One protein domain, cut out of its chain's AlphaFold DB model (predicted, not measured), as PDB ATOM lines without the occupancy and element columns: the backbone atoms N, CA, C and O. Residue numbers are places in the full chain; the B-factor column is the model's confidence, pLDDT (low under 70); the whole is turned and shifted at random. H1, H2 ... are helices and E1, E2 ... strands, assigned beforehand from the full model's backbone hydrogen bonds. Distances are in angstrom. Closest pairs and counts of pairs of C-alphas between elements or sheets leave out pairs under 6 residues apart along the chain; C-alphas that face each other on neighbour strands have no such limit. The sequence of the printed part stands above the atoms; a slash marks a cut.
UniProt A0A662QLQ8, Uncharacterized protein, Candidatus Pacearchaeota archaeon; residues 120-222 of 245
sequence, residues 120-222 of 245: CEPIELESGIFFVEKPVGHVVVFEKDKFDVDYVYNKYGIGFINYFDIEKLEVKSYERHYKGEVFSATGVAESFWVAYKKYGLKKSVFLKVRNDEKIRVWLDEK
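Overview. This is residues 120 to 222 of the 245 residues of an uncharacterized protein of Candidatus Pacearchaeota archaeon (UniProt A0A662QLQ8). A strongly twisted sheet of five strands has the long helix H2 packed over one face and the short helix H1 on the opposite face; the hairpin of E6 and E7 packs on H2 and meets the edge strand E5. The printed part has 103 residues with two named helices and seven named strands, in the order E1 E2 E3 H1 E4 E5 H2 E6 E7. The sheet, ordered E1 E2 E3 E4 E5, is mixed, and so is the class. The whole is compact, with a radius of gyration of the C-alphas of 12.5 A and spans of 38 by 29 by 25 A.

Arrangement. E1, residues 123 to 126, E2, residues 129 to 132, and E3, residues 138 to 141, form a meander, each strand the antiparallel neighbour of the one before; N 123 and O 131, and N 130 and O 140, are 2.9 A apart, within hydrogen-bond range. E4, residues 160 to 165, is parallel to E3, N 141 and O 162 at 2.8 A, and antiparallel to E5, residues 170 to 175, N 163 and O 172 at 2.8 A. E3, H1, residues 149 to 156, and E4 form a strand-helix-strand unit, two parallel neighbour strands with a helix between, its crossover right-handed. H1 is on the sheet at a height of 8.8 A. H2, residues 185 to 199, is on the opposite face; its closest C-alphas to E3 are Ser 191 and Val 140, 5.8 A apart. In the hairpin of E6, residues 204 to 208, and E7, residues 214 to 219, N 207 and O 215 are 2.8 A apart. The closest C-alphas of H2 and E7 are Ala 189 and Val 217, 6.2 A; those of E5 and E6 are Glu 170 and Lys 208, 4.5 A. In H1 and H2 every O i to N i+4 pair is within hydrogen-bond range.

Along the chain. E1 begins at C-alpha 123 (-5.417, 29.459, -8.077). H2 spans 20.6 A, E5 16.9 A and E4 16.6 A. E7 spans 16.8 A and ends at C-alpha 219 (-13.144, 15.773, 2.809).

Size, cuts and confidence. The farthest C-alphas, Lys 179 and Glu 221, are 38.6 A apart. The printed part has no cut and no long link. Model confidence is under 70 at residues 135 and 144.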
ATOM      1  N   CYS A 120      -3.670  22.989  -1.078       89.62
ATOM      2  CA  CYS A 120      -3.623  24.447  -1.191       89.62
ATOM      3  C   CYS A 120      -4.909  25.001  -1.824       89.62
ATOM      4  O   CYS A 120      -5.611  24.308  -2.562       89.62
ATOM      5  N   GLU A 121      -5.216  26.273  -1.563       93.25
ATOM      6  CA  GLU A 121      -6.336  26.944  -2.228       93.25
ATOM      7  C   GLU A 121      -6.139  26.958  -3.758       93.25
ATOM      8  O   GLU A 121      -5.030  27.243  -4.219       93.25
ATOM      9  N   PRO A 122      -7.186  26.662  -4.555       94.88
ATOM     10  CA  PRO A 122      -7.086  26.697  -6.009       94.88
ATOM     11  C   PRO A 122      -6.777  28.105  -6.522       94.88
ATOM     12  O   PRO A 122      -7.470  29.067  -6.168       94.88
ATOM     13  N   ILE A 123      -5.788  28.209  -7.408       94.94
ATOM     14  CA  ILE A 123      -5.417  29.459  -8.077       94.94
ATOM     15  C   ILE A 123      -6.187  29.532  -9.392       94.94
ATOM     16  O   ILE A 123      -6.020  28.670 -10.247       94.94
ATOM     17  N   GLU A 124      -7.033  30.542  -9.569       95.06
ATOM     18  CA  GLU A 124      -7.707  30.772 -10.849       95.06
ATOM     19  C   GLU A 124      -6.720  31.408 -11.832       95.06
ATOM     20  O   GLU A 124      -6.168  32.475 -11.568       95.06
ATOM     21  N   LEU A 125      -6.456  30.715 -12.937       92.94
ATOM     22  CA  LEU A 125      -5.534  31.163 -13.981       92.94
ATOM     23  C   LEU A 125      -6.259  31.976 -15.057       92.94
ATOM     24  O   LEU A 125      -5.696  32.895 -15.647       92.94
ATOM     25  N   GLU A 126      -7.496  31.585 -15.332       91.94
ATOM     26  CA  GLU A 126      -8.438  32.193 -16.263       91.94
ATOM     27  C   GLU A 126      -9.837  31.721 -15.860       91.94
ATOM     28  O   GLU A 126      -9.964  30.724 -15.148       91.94
ATOM     29  N   SER A 127     -10.888  32.420 -16.290       90.69
ATOM     30  CA  SER A 127     -12.259  32.027 -15.957       90.69
ATOM     31  C   SER A 127     -12.511  30.559 -16.327       90.69
ATOM     32  O   SER A 127     -12.375  30.174 -17.486       90.69
ATOM     33  N   GLY A 128     -12.828  29.734 -15.325       90.25
ATOM     34  CA  GLY A 128     -13.070  28.297 -15.506       90.25
ATOM     35  C   GLY A 128     -11.819  27.407 -15.573       90.25
ATOM     36  O   GLY A 128     -11.969  26.190 -15.721       90.25
ATOM     37  N   ILE A 129     -10.612  27.970 -15.429       93.81
ATOM     38  CA  ILE A 129      -9.328  27.256 -15.389       93.81
ATOM     39  C   ILE A 129      -8.627  27.520 -14.056       93.81
ATOM     40  O   ILE A 129      -8.280  28.652 -13.717       93.81
ATOM     41  N   PHE A 130      -8.334  26.447 -13.329       95.00
ATOM     42  CA  PHE A 130      -7.698  26.510 -12.018       95.00
ATOM     43  C   PHE A 130      -6.423  25.679 -11.981       95.00
ATOM     44  O   PHE A 130      -6.347  24.621 -12.596       95.00
ATOM     45  N   PHE A 131      -5.442  26.131 -11.214       94.38
ATOM     46  CA  PHE A 131      -4.248  25.377 -10.871       94.38
ATOM     47  C   PHE A 131      -4.283  24.950  -9.408       94.38
ATOM     48  O   PHE A 131      -4.646  25.733  -8.525       94.38
ATOM     49  N   VAL A 132      -3.866  23.711  -9.162       90.88
ATOM     50  CA  VAL A 132      -3.667  23.153  -7.827       90.88
ATOM     51  C   VAL A 132      -2.224  22.666  -7.736       90.88
ATOM     52  O   VAL A 132      -1.773  21.871  -8.551       90.88
ATOM     53  N   GLU A 133      -1.474  23.202  -6.773       81.94
ATOM     54  CA  GLU A 133      -0.024  22.978  -6.664       81.94
ATOM     55  C   GLU A 133       0.336  21.612  -6.054       81.94
ATOM     56  O   GLU A 133       1.391  21.053  -6.351       81.94
ATOM     57  N   LYS A 134      -0.515  21.087  -5.166       76.94
ATOM     58  CA  LYS A 134      -0.222  19.908  -4.341       76.94
ATOM     59  C   LYS A 134      -1.363  18.892  -4.378       76.94
ATOM     60  O   LYS A 134      -2.513  19.313  -4.286       76.94
ATOM     61  N   PRO A 135      -1.053  17.585  -4.296       64.81
ATOM     62  CA  PRO A 135       0.287  16.980  -4.201       64.81
ATOM     63  C   PRO A 135       1.104  16.942  -5.503       64.81
ATOM     64  O   PRO A 135       2.318  16.749  -5.434       64.81
ATOM     65  N   VAL A 136       0.474  17.114  -6.665       71.56
ATOM     66  CA  VAL A 136       1.142  17.217  -7.971       71.56
ATOM     67  C   VAL A 136       0.539  18.426  -8.684       71.56
ATOM     68  O   VAL A 136      -0.643  18.680  -8.543       71.56
ATOM     69  N   GLY A 137       1.320  19.203  -9.431       81.75
ATOM     70  CA  GLY A 137       0.765  20.353 -10.147       81.75
ATOM     71  C   GLY A 137      -0.237  19.923 -11.227       81.75
ATOM     72  O   GLY A 137       0.187  19.394 -12.258       81.75
ATOM     73  N   HIS A 138      -1.533  20.180 -11.029       87.75
ATOM     74  CA  HIS A 138      -2.584  19.905 -12.014       87.75
ATOM     75  C   HIS A 138      -3.344  21.172 -12.422       87.75
ATOM     76  O   HIS A 138      -3.615  22.053 -11.604       87.75
ATOM     77  N   VAL A 139      -3.757  21.228 -13.693       93.69
ATOM     78  CA  VAL A 139      -4.780  22.172 -14.164       93.69
ATOM     79  C   VAL A 139      -6.144  21.492 -14.150       93.69
ATOM     80  O   VAL A 139      -6.275  20.357 -14.608       93.69
ATOM     81  N   VAL A 140      -7.163  22.188 -13.658       94.62
ATOM     82  CA  VAL A 140      -8.565  21.767 -13.666       94.62
ATOM     83  C   VAL A 140      -9.365  22.736 -14.530       94.62
ATOM     84  O   VAL A 140      -9.324  23.945 -14.306       94.62
ATOM     85  N   VAL A 141     -10.092  22.207 -15.509       94.62
ATOM     86  CA  VAL A 141     -10.867  22.966 -16.496       94.62
ATOM     87  C   VAL A 141     -12.339  22.581 -16.382       94.62
ATOM     88  O   VAL A 141     -12.685  21.414 -16.557       94.62
ATOM     89  N   PHE A 142     -13.214  23.549 -16.115       92.56
ATOM     90  CA  PHE A 142     -14.668  23.329 -16.033       92.56
ATOM     91  C   PHE A 142     -15.395  23.616 -17.355       92.56
ATOM     92  O   PHE A 142     -16.518  23.171 -17.559       92.56
ATOM     93  N   GLU A 143     -14.751  24.326 -18.284       79.06
ATOM     94  CA  GLU A 143     -15.345  24.755 -19.554       79.06
ATOM     95  C   GLU A 143     -14.682  24.055 -20.746       79.06
ATOM     96  O   GLU A 143     -13.981  24.670 -21.551       79.06
ATOM     97  N   LYS A 144     -14.899  22.739 -20.860       68.38
ATOM     98  CA  LYS A 144     -14.314  21.916 -21.933       68.38
ATOM     99  C   LYS A 144     -14.552  22.487 -23.334       68.38
ATOM    100  O   LYS A 144     -13.661  22.421 -24.173       68.38
ATOM    101  N   ASP A 145     -15.740  23.024 -23.584       74.19
ATOM    102  CA  ASP A 145     -16.126  23.488 -24.921       74.19
ATOM    103  C   ASP A 145     -15.404  24.779 -25.336       74.19
ATOM    104  O   ASP A 145     -15.407  25.129 -26.514       74.19
ATOM    105  N   LYS A 146     -14.769  25.483 -24.387       71.44
ATOM    106  CA  LYS A 146     -14.004  26.707 -24.656       71.44
ATOM    107  C   LYS A 146     -12.500  26.476 -24.755       71.44
ATOM    108  O   LYS A 146     -11.825  27.233 -25.447       71.44
ATOM    109  N   PHE A 147     -11.976  25.459 -24.075       77.94
ATOM    110  CA  PHE A 147     -10.537  25.232 -23.963       77.94
ATOM    111  C   PHE A 147     -10.189  23.799 -24.348       77.94
ATOM    112  O   PHE A 147     -10.422  22.872 -23.573       77.94
ATOM    113  N   ASP A 148      -9.594  23.609 -25.524       82.81
ATOM    114  CA  ASP A 148      -9.029  22.312 -25.890       82.81
ATOM    115  C   ASP A 148      -7.727  22.010 -25.122       82.81
ATOM    116  O   ASP A 148      -7.132  22.865 -24.459       82.81
ATOM    117  N   VAL A 149      -7.316  20.743 -25.177       82.69
ATOM    118  CA  VAL A 149      -6.162  20.214 -24.435       82.69
ATOM    119  C   VAL A 149      -4.863  20.915 -24.862       82.69
ATOM    120  O   VAL A 149      -4.021  21.233 -24.017       82.69
ATOM    121  N   ASP A 150      -4.711  21.192 -26.159       85.19
ATOM    122  CA  ASP A 150      -3.497  21.774 -26.733       85.19
ATOM    123  C   ASP A 150      -3.327  23.239 -26.314       85.19
ATOM    124  O   ASP A 150      -2.217  23.666 -25.986       85.19
ATOM    125  N   TYR A 151      -4.420  24.002 -26.251       87.25
ATOM    126  CA  TYR A 151      -4.435  25.367 -25.733       87.25
ATOM    127  C   TYR A 151      -3.873  25.427 -24.312       87.25
ATOM    128  O   TYR A 151      -2.940  26.185 -24.031       87.25
ATOM    129  N   VAL A 152      -4.414  24.597 -23.418       86.69
ATOM    130  CA  VAL A 152      -4.038  24.591 -22.000       86.69
ATOM    131  C   VAL A 152      -2.575  24.167 -21.838       86.69
ATOM    132  O   VAL A 152      -1.830  24.812 -21.093       86.69
ATOM    133  N   TYR A 153      -2.120  23.149 -22.579       86.69
ATOM    134  CA  TYR A 153      -0.712  22.739 -22.558       86.69
ATOM    135  C   TYR A 153       0.234  23.829 -23.055       86.69
ATOM    136  O   TYR A 153       1.270  24.061 -22.429       86.69
ATOM    137  N   ASN A 154      -0.103  24.502 -24.153       87.25
ATOM    138  CA  ASN A 154       0.752  25.533 -24.736       87.25
ATOM    139  C   ASN A 154       0.818  26.791 -23.865       87.25
ATOM    140  O   ASN A 154       1.877  27.407 -23.770       87.25
ATOM    141  N   LYS A 155      -0.287  27.158 -23.205       90.31
ATOM    142  CA  LYS A 155      -0.363  28.365 -22.376       90.31
ATOM    143  C   LYS A 155       0.310  28.199 -21.017       90.31
ATOM    144  O   LYS A 155       1.033  29.093 -20.589       90.31
ATOM    145  N   TYR A 156       0.072  27.077 -20.338       87.88
ATOM    146  CA  TYR A 156       0.511  26.899 -18.950       87.88
ATOM    147  C   TYR A 156       1.700  25.949 -18.795       87.88
ATOM    148  O   TYR A 156       2.344  25.943 -17.751       87.88
ATOM    149  N   GLY A 157       2.011  25.137 -19.809       81.94
ATOM    150  CA  GLY A 157       3.160  24.229 -19.787       81.94
ATOM    151  C   GLY A 157       3.056  23.071 -18.786       81.94
ATOM    152  O   GLY A 157       4.037  22.353 -18.598       81.94
ATOM    153  N   ILE A 158       1.893  22.869 -18.160       80.69
ATOM    154  CA  ILE A 158       1.682  21.895 -17.080       80.69
ATOM    155  C   ILE A 158       1.498  20.480 -17.643       80.69
ATOM    156  O   ILE A 158       0.930  20.293 -18.711       80.69
ATOM    157  N   GLY A 159       2.002  19.467 -16.933       80.69
ATOM    158  CA  GLY A 159       2.004  18.075 -17.399       80.69
ATOM    159  C   GLY A 159       0.636  17.388 -17.386       80.69
ATOM    160  O   GLY A 159       0.421  16.481 -18.187       80.69
ATOM    161  N   PHE A 160      -0.292  17.829 -16.532       88.44
ATOM    162  CA  PHE A 160      -1.602  17.205 -16.360       88.44
ATOM    163  C   PHE A 160      -2.755  18.206 -16.420       88.44
ATOM    164  O   PHE A 160      -2.739  19.233 -15.738       88.44
ATOM    165  N   ILE A 161      -3.790  17.842 -17.174       92.06
ATOM    166  CA  ILE A 161      -5.041  18.594 -17.305       92.06
ATOM    167  C   ILE A 161      -6.193  17.680 -16.905       92.06
ATOM    168  O   ILE A 161      -6.236  16.525 -17.319       92.06
ATOM    169  N   ASN A 162      -7.139  18.195 -16.128       94.06
ATOM    170  CA  ASN A 162      -8.359  17.501 -15.753       94.06
ATOM    171  C   ASN A 162      -9.570  18.319 -16.194       94.06
ATOM    172  O   ASN A 162      -9.779  19.427 -15.709       94.06
ATOM    173  N   TYR A 163     -10.386  17.768 -17.084       94.88
ATOM    174  CA  TYR A 163     -11.675  18.353 -17.432       94.88
ATOM    175  C   TYR A 163     -12.734  17.843 -16.473       94.88
ATOM    176  O   TYR A 163     -12.934  16.632 -16.388       94.88
ATOM    177  N   PHE A 164     -13.410  18.758 -15.785       96.00
ATOM    178  CA  PHE A 164     -14.494  18.449 -14.865       96.00
ATOM    179  C   PHE A 164     -15.832  18.855 -15.491       96.00
ATOM    180  O   PHE A 164     -16.099  20.036 -15.689       96.00
ATOM    181  N   ASP A 165     -16.710  17.879 -15.723       95.06
ATOM    182  CA  ASP A 165     -18.134  18.105 -15.991       95.06
ATOM    183  C   ASP A 165     -18.932  18.011 -14.676       95.06
ATOM    184  O   ASP A 165     -19.119  16.924 -14.116       95.06
ATOM    185  N   ILE A 166     -19.327  19.166 -14.124       92.81
ATOM    186  CA  ILE A 166     -19.960  19.240 -12.797       92.81
ATOM    187  C   ILE A 166     -21.371  18.648 -12.781       92.81
ATOM    188  O   ILE A 166     -21.785  18.089 -11.766       92.81
ATOM    189  N   GLU A 167     -22.087  18.720 -13.901       92.75
ATOM    190  CA  GLU A 167     -23.442  18.183 -14.024       92.75
ATOM    191  C   GLU A 167     -23.414  16.657 -14.078       92.75
ATOM    192  O   GLU A 167     -24.210  15.986 -13.418       92.75
ATOM    193  N   LYS A 168     -22.454  16.095 -14.824       95.06
ATOM    194  CA  LYS A 168     -22.269  14.643 -14.936       95.06
ATOM    195  C   LYS A 168     -21.446  14.042 -13.798       95.06
ATOM    196  O   LYS A 168     -21.379  12.816 -13.700       95.06
ATOM    197  N   LEU A 169     -20.833  14.877 -12.955       96.50
ATOM    198  CA  LEU A 169     -19.836  14.472 -11.961       96.50
ATOM    199  C   LEU A 169     -18.748  13.592 -12.592       96.50
ATOM    200  O   LEU A 169     -18.421  12.524 -12.078       96.50
ATOM    201  N   GLU A 170     -18.220  14.028 -13.734       96.19
ATOM    202  CA  GLU A 170     -17.237  13.286 -14.526       96.19
ATOM    203  C   GLU A 170     -15.918  14.058 -14.603       96.19
ATOM    204  O   GLU A 170     -15.913  15.268 -14.824       96.19
ATOM    205  N   VAL A 171     -14.798  13.350 -14.438       95.50
ATOM    206  CA  VAL A 171     -13.453  13.904 -14.624       95.50
ATOM    207  C   VAL A 171     -12.709  13.110 -15.688       95.50
ATOM    208  O   VAL A 171     -12.586  11.889 -15.585       95.50
ATOM    209  N   LYS A 172     -12.168  13.820 -16.681       93.69
ATOM    210  CA  LYS A 172     -11.279  13.259 -17.706       93.69
ATOM    211  C   LYS A 172      -9.895  13.859 -17.575       93.69
ATOM    212  O   LYS A 172      -9.746  15.076 -17.689       93.69
ATOM    213  N   SER A 173      -8.897  13.014 -17.348       91.81
ATOM    214  CA  SER A 173      -7.514  13.453 -17.175       91.81
ATOM    215  C   SER A 173      -6.705  13.225 -18.448       91.81
ATOM    216  O   SER A 173      -6.877  12.235 -19.154       91.81
ATOM    217  N   TYR A 174      -5.786  14.141 -18.720       90.50
ATOM    218  CA  TYR A 174      -4.873  14.101 -19.854       90.50
ATOM    219  C   TYR A 174      -3.458  14.379 -19.355       90.50
ATOM    220  O   TYR A 174      -3.245  15.289 -18.546       90.50
ATOM    221  N   GLU A 175      -2.493  13.607 -19.846       86.38
ATOM    222  CA  GLU A 175      -1.070  13.800 -19.573       86.38
ATOM    223  C   GLU A 175      -0.338  14.209 -20.851       86.38
ATOM    224  O   GLU A 175      -0.507  13.585 -21.897       86.38
ATOM    225  N   ARG A 176       0.523  15.228 -20.761       82.81
ATOM    226  CA  ARG A 176       1.151  15.887 -21.918       82.81
ATOM    227  C   ARG A 176       1.900  14.933 -22.849       82.81
ATOM    228  O   ARG A 176       1.971  15.171 -24.051       82.81
ATOM    229  N   HIS A 177       2.489  13.874 -22.301       78.12
ATOM    230  CA  HIS A 177       3.289  12.915 -23.063       78.12
ATOM    231  C   HIS A 177       2.479  11.721 -23.588       78.12
ATOM    232  O   HIS A 177       3.027  10.891 -24.312       78.12
ATOM    233  N   TYR A 178       1.186  11.631 -23.260       75.81
ATOM    234  CA  TYR A 178       0.318  10.535 -23.669       75.81
ATOM    235  C   TYR A 178      -0.757  11.027 -24.643       75.81
ATOM    236  O   TYR A 178      -1.521  11.947 -24.359       75.81
ATOM    237  N   LYS A 179      -0.844  10.394 -25.819       70.88
ATOM    238  CA  LYS A 179      -1.864  10.711 -26.830       70.88
ATOM    239  C   LYS A 179      -3.203  10.071 -26.449       70.88
ATOM    240  O   LYS A 179      -3.593   9.062 -27.032       70.88
ATOM    241  N   GLY A 180      -3.888  10.638 -25.458       82.56
ATOM    242  CA  GLY A 180      -5.223  10.202 -25.053       82.56
ATOM    243  C   GLY A 180      -5.576  10.527 -23.604       82.56
ATOM    244  O   GLY A 180      -4.791  11.120 -22.868       82.56
ATOM    245  N   GLU A 181      -6.776  10.112 -23.205       88.06
ATOM    246  CA  GLU A 181      -7.213  10.153 -21.809       88.06
ATOM    247  C   GLU A 181      -6.392   9.160 -20.971       88.06
ATOM    248  O   GLU A 181      -6.156   8.026 -21.396       88.06
ATOM    249  N   VAL A 182      -5.994   9.585 -19.775       88.00
ATOM    250  CA  VAL A 182      -5.355   8.771 -18.732       88.00
ATOM    251  C   VAL A 182      -6.182   8.857 -17.453       88.00
ATOM    252  O   VAL A 182      -6.999   9.762 -17.299       88.00
ATOM    253  N   PHE A 183      -5.978   7.952 -16.502       87.25
ATOM    254  CA  PHE A 183      -6.488   8.153 -15.150       87.25
ATOM    255  C   PHE A 183      -5.417   8.799 -14.262       87.25
ATOM    256  O   PHE A 183      -4.315   8.276 -14.109       87.25
ATOM    257  N   SER A 184      -5.758   9.921 -13.623       86.88
ATOM    258  CA  SER A 184      -4.910  10.560 -12.614       86.88
ATOM    259  C   SER A 184      -5.624  10.614 -11.271       86.88
ATOM    260  O   SER A 184      -6.559  11.385 -11.077       86.88
ATOM    261  N   ALA A 185      -5.174   9.807 -10.312       85.00
ATOM    262  CA  ALA A 185      -5.793   9.755  -8.991       85.00
ATOM    263  C   ALA A 185      -5.719  11.098  -8.237       85.00
ATOM    264  O   ALA A 185      -6.711  11.538  -7.656       85.00
ATOM    265  N   THR A 186      -4.556  11.759  -8.269       86.62
ATOM    266  CA  THR A 186      -4.359  13.096  -7.686       86.62
ATOM    267  C   THR A 186      -5.161  14.137  -8.452       86.62
ATOM    268  O   THR A 186      -5.911  14.883  -7.833       86.62
ATOM    269  N   GLY A 187      -5.128  14.097  -9.788       90.12
ATOM    270  CA  GLY A 187      -5.903  15.000 -10.634       90.12
ATOM    271  C   GLY A 187      -7.410  14.932 -10.375       90.12
ATOM    272  O   GLY A 187      -8.055  15.970 -10.260       90.12
ATOM    273  N   VAL A 188      -7.976  13.735 -10.197       92.62
ATOM    274  CA  VAL A 188      -9.398  13.540  -9.854       92.62
ATOM    275  C   VAL A 188      -9.730  14.121  -8.479       92.62
ATOM    276  O   VAL A 188     -10.737  14.815  -8.324       92.62
ATOM    277  N   ALA A 189      -8.888  13.867  -7.478       92.88
ATOM    278  CA  ALA A 189      -9.103  14.378  -6.130       92.88
ATOM    279  C   ALA A 189      -8.991  15.916  -6.082       92.88
ATOM    280  O   ALA A 189      -9.821  16.585  -5.465       92.88
ATOM    281  N   GLU A 190      -8.005  16.494  -6.762       92.31
ATOM    282  CA  GLU A 190      -7.823  17.945  -6.847       92.31
ATOM    283  C   GLU A 190      -8.943  18.612  -7.654       92.31
ATOM    284  O   GLU A 190      -9.441  19.664  -7.267       92.31
ATOM    285  N   SER A 191      -9.435  17.962  -8.712       95.19
ATOM    286  CA  SER A 191     -10.611  18.414  -9.466       95.19
ATOM    287  C   SER A 191     -11.841  18.531  -8.560       95.19
ATOM    288  O   SER A 191     -12.547  19.542  -8.581       95.19
ATOM    289  N   PHE A 192     -12.060  17.538  -7.691       96.69
ATOM    290  CA  PHE A 192     -13.075  17.608  -6.640       96.69
ATOM    291  C   PHE A 192     -12.846  18.764  -5.666       96.69
ATOM    292  O   PHE A 192     -13.802  19.457  -5.318       96.69
ATOM    293  N   TRP A 193     -11.604  18.997  -5.246       95.75
ATOM    294  CA  TRP A 193     -11.270  20.107  -4.355       95.75
ATOM    295  C   TRP A 193     -11.636  21.467  -4.959       95.75
ATOM    296  O   TRP A 193     -12.275  22.281  -4.285       95.75
ATOM    297  N   VAL A 194     -11.325  21.691  -6.241       96.12
ATOM    298  CA  VAL A 194     -11.725  22.919  -6.943       96.12
ATOM    299  C   VAL A 194     -13.248  23.035  -7.021       96.12
ATOM    300  O   VAL A 194     -13.800  24.082  -6.678       96.12
ATOM    301  N   ALA A 195     -13.942  21.955  -7.395       96.81
ATOM    302  CA  ALA A 195     -15.403  21.940  -7.491       96.81
ATOM    303  C   ALA A 195     -16.083  22.233  -6.142       96.81
ATOM    304  O   ALA A 195     -17.044  23.001  -6.072       96.81
ATOM    305  N   TYR A 196     -15.560  21.673  -5.051       96.50
ATOM    306  CA  TYR A 196     -16.017  21.955  -3.692       96.50
ATOM    307  C   TYR A 196     -15.838  23.437  -3.332       96.50
ATOM    308  O   TYR A 196     -16.785  24.080  -2.880       96.50
ATOM    309  N   LYS A 197     -14.642  23.996  -3.562       95.12
ATOM    310  CA  LYS A 197     -14.295  25.365  -3.153       95.12
ATOM    311  C   LYS A 197     -14.971  26.455  -3.975       95.12
ATOM    312  O   LYS A 197     -15.344  27.481  -3.413       95.12
ATOM    313  N   LYS A 198     -15.080  26.266  -5.289       95.25
ATOM    314  CA  LYS A 198     -15.508  27.319  -6.225       95.25
ATOM    315  C   LYS A 198     -16.957  27.178  -6.668       95.25
ATOM    316  O   LYS A 198     -17.601  28.183  -6.942       95.25
ATOM    317  N   TYR A 199     -17.476  25.952  -6.680       94.25
ATOM    318  CA  TYR A 199     -18.803  25.645  -7.215       94.25
ATOM    319  C   TYR A 199     -19.750  25.025  -6.176       94.25
ATOM    320  O   TYR A 199     -20.871  24.650  -6.510       94.25
ATOM    321  N   GLY A 200     -19.334  24.925  -4.907       94.31
ATOM    322  CA  GLY A 200     -20.206  24.490  -3.811       94.31
ATOM    323  C   GLY A 200     -20.603  23.013  -3.871       94.31
ATOM    324  O   GLY A 200     -21.662  22.637  -3.359       94.31
ATOM    325  N   LEU A 201     -19.777  22.166  -4.495       96.56
ATOM    326  CA  LEU A 201     -20.017  20.725  -4.537       96.56
ATOM    327  C   LEU A 201     -20.106  20.136  -3.113       96.56
ATOM    328  O   LEU A 201     -19.547  20.671  -2.157       96.56
ATOM    329  N   LYS A 202     -20.812  19.015  -2.934       97.31
ATOM    330  CA  LYS A 202     -20.921  18.354  -1.619       97.31
ATOM    331  C   LYS A 202     -19.549  17.874  -1.124       97.31
ATOM    332  O   LYS A 202     -18.721  17.448  -1.916       97.31
ATOM    333  N   LYS A 203     -19.357  17.813   0.201       97.06
ATOM    334  CA  LYS A 203     -18.117  17.323   0.853       97.06
ATOM    335  C   LYS A 203     -17.762  15.857   0.562       97.06
ATOM    336  O   LYS A 203     -16.663  15.432   0.896       97.06
ATOM    337  N   SER A 204     -18.680  15.072  -0.002       97.75
ATOM    338  CA  SER A 204     -18.417  13.715  -0.481       97.75
ATOM    339  C   SER A 204     -19.292  13.420  -1.689       97.75
ATOM    340  O   SER A 204     -20.507  13.633  -1.637       97.75
ATOM    341  N   VAL A 205     -18.676  12.924  -2.758       97.62
ATOM    342  CA  VAL A 205     -19.355  12.519  -3.993       97.62
ATOM    343  C   VAL A 205     -18.668  11.297  -4.602       97.62
ATOM    344  O   VAL A 205     -17.540  10.955  -4.243       97.62
ATOM    345  N   PHE A 206     -19.356  10.644  -5.536       96.88
ATOM    346  CA  PHE A 206     -18.733   9.712  -6.469       96.88
ATOM    347  C   PHE A 206     -18.523  10.437  -7.790       96.88
ATOM    348  O   PHE A 206     -19.478  10.986  -8.335       96.88
ATOM    349  N   LEU A 207     -17.289  10.423  -8.280       96.56
ATOM    350  CA  LEU A 207     -16.940  10.926  -9.596       96.56
ATOM    351  C   LEU A 207     -16.799   9.764 -10.564       96.56
ATOM    352  O   LEU A 207     -16.198   8.737 -10.240       96.56
ATOM    353  N   LYS A 208     -17.354   9.948 -11.753       95.38
ATOM    354  CA  LYS A 208     -17.115   9.090 -12.899       95.38
ATOM    355  C   LYS A 208     -15.766   9.456 -13.513       95.38
ATOM    356  O   LYS A 208     -15.468  10.633 -13.698       95.38
ATOM    357  N   VAL A 209     -14.951   8.457 -13.808       92.88
ATOM    358  CA  VAL A 209     -13.638   8.631 -14.438       92.88
ATOM    359  C   VAL A 209     -13.531   7.728 -15.665       92.88
ATOM    360  O   VAL A 209     -14.509   7.084 -16.059       92.88
ATOM    361  N   ARG A 210     -12.343   7.679 -16.273       88.75
ATOM    362  CA  ARG A 210     -12.008   6.797 -17.394       88.75
ATOM    363  C   ARG A 210     -12.595   5.386 -17.230       88.75
ATOM    364  O   ARG A 210     -12.545   4.804 -16.147       88.75
ATOM    365  N   ASN A 211     -13.109   4.825 -18.328       87.19
ATOM    366  CA  ASN A 211     -13.773   3.512 -18.388       87.19
ATOM    367  C   ASN A 211     -15.034   3.389 -17.509       87.19
ATOM    368  O   ASN A 211     -15.385   2.291 -17.086       87.19
ATOM    369  N   ASP A 212     -15.706   4.507 -17.229       87.94
ATOM    370  CA  ASP A 212     -16.926   4.584 -16.414       87.94
ATOM    371  C   ASP A 212     -16.764   4.102 -14.956       87.94
ATOM    372  O   ASP A 212     -17.754   3.905 -14.241       87.94
ATOM    373  N   GLU A 213     -15.521   3.963 -14.481       88.69
ATOM    374  CA  GLU A 213     -15.226   3.665 -13.080       88.69
ATOM    375  C   GLU A 213     -15.726   4.800 -12.176       88.69
ATOM    376  O   GLU A 213     -15.713   5.980 -12.537       88.69
ATOM    377  N   LYS A 214     -16.174   4.437 -10.970       92.31
ATOM    378  CA  LYS A 214     -16.668   5.390  -9.969       92.31
ATOM    379  C   LYS A 214     -15.703   5.455  -8.798       92.31
ATOM    380  O   LYS A 214     -15.520   4.474  -8.079       92.31
ATOM    381  N   ILE A 215     -15.132   6.632  -8.587       92.94
ATOM    382  CA  ILE A 215     -14.169   6.928  -7.527       92.94
ATOM    383  C   ILE A 215     -14.867   7.798  -6.492       92.94
ATOM    384  O   ILE A 215     -15.440   8.837  -6.827       92.94
ATOM    385  N   ARG A 216     -14.843   7.386  -5.224       95.56
ATOM    386  CA  ARG A 216     -15.337   8.250  -4.152       95.56
ATOM    387  C   ARG A 216     -14.265   9.274  -3.830       95.56
ATOM    388  O   ARG A 216     -13.112   8.910  -3.648       95.56
ATOM    389  N   VAL A 217     -14.659  10.526  -3.683       96.50
ATOM    390  CA  VAL A 217     -13.811  11.621  -3.198       96.50
ATOM    391  C   VAL A 217     -14.520  12.301  -2.040       96.50
ATOM    392  O   VAL A 217     -15.756  12.396  -2.024       96.50
ATOM    393  N   TRP A 218     -13.772  12.695  -1.015       97.31
ATOM    394  CA  TRP A 218     -14.354  13.364   0.144       97.31
ATOM    395  C   TRP A 218     -13.347  14.199   0.925       97.31
ATOM    396  O   TRP A 218     -12.137  14.029   0.798       97.31
ATOM    397  N   LEU A 219     -13.884  15.082   1.763       96.88
ATOM    398  CA  LEU A 219     -13.144  15.773   2.809       96.88
ATOM    399  C   LEU A 219     -13.463  15.145   4.163       96.88
ATOM    400  O   LEU A 219     -14.635  14.908   4.472       96.88
ATOM    401  N   ASP A 220     -12.438  14.884   4.971       95.31
ATOM    402  CA  ASP A 220     -12.636  14.522   6.376       95.31
ATOM    403  C   ASP A 220     -12.911  15.760   7.257       95.31
ATOM    404  O   ASP A 220     -12.979  16.896   6.781       95.31
ATOM    405  N   GLU A 221     -13.093  15.550   8.563       93.56
ATOM    406  CA  GLU A 221     -13.376  16.625   9.529       93.56
ATOM    407  C   GLU A 221     -12.269  17.688   9.598       93.56
ATOM    408  O   GLU A 221     -12.542  18.851   9.894       93.56
ATOM    409  N   LYS A 222     -11.027  17.309   9.279       93.50
ATOM    410  CA  LYS A 222      -9.855  18.195   9.242       93.50
ATOM    411  C   LYS A 222      -9.645  18.827   7.862       93.50
ATOM    412  O   LYS A 222      -8.633  19.495   7.649       93.50
TER     413      LYS A 222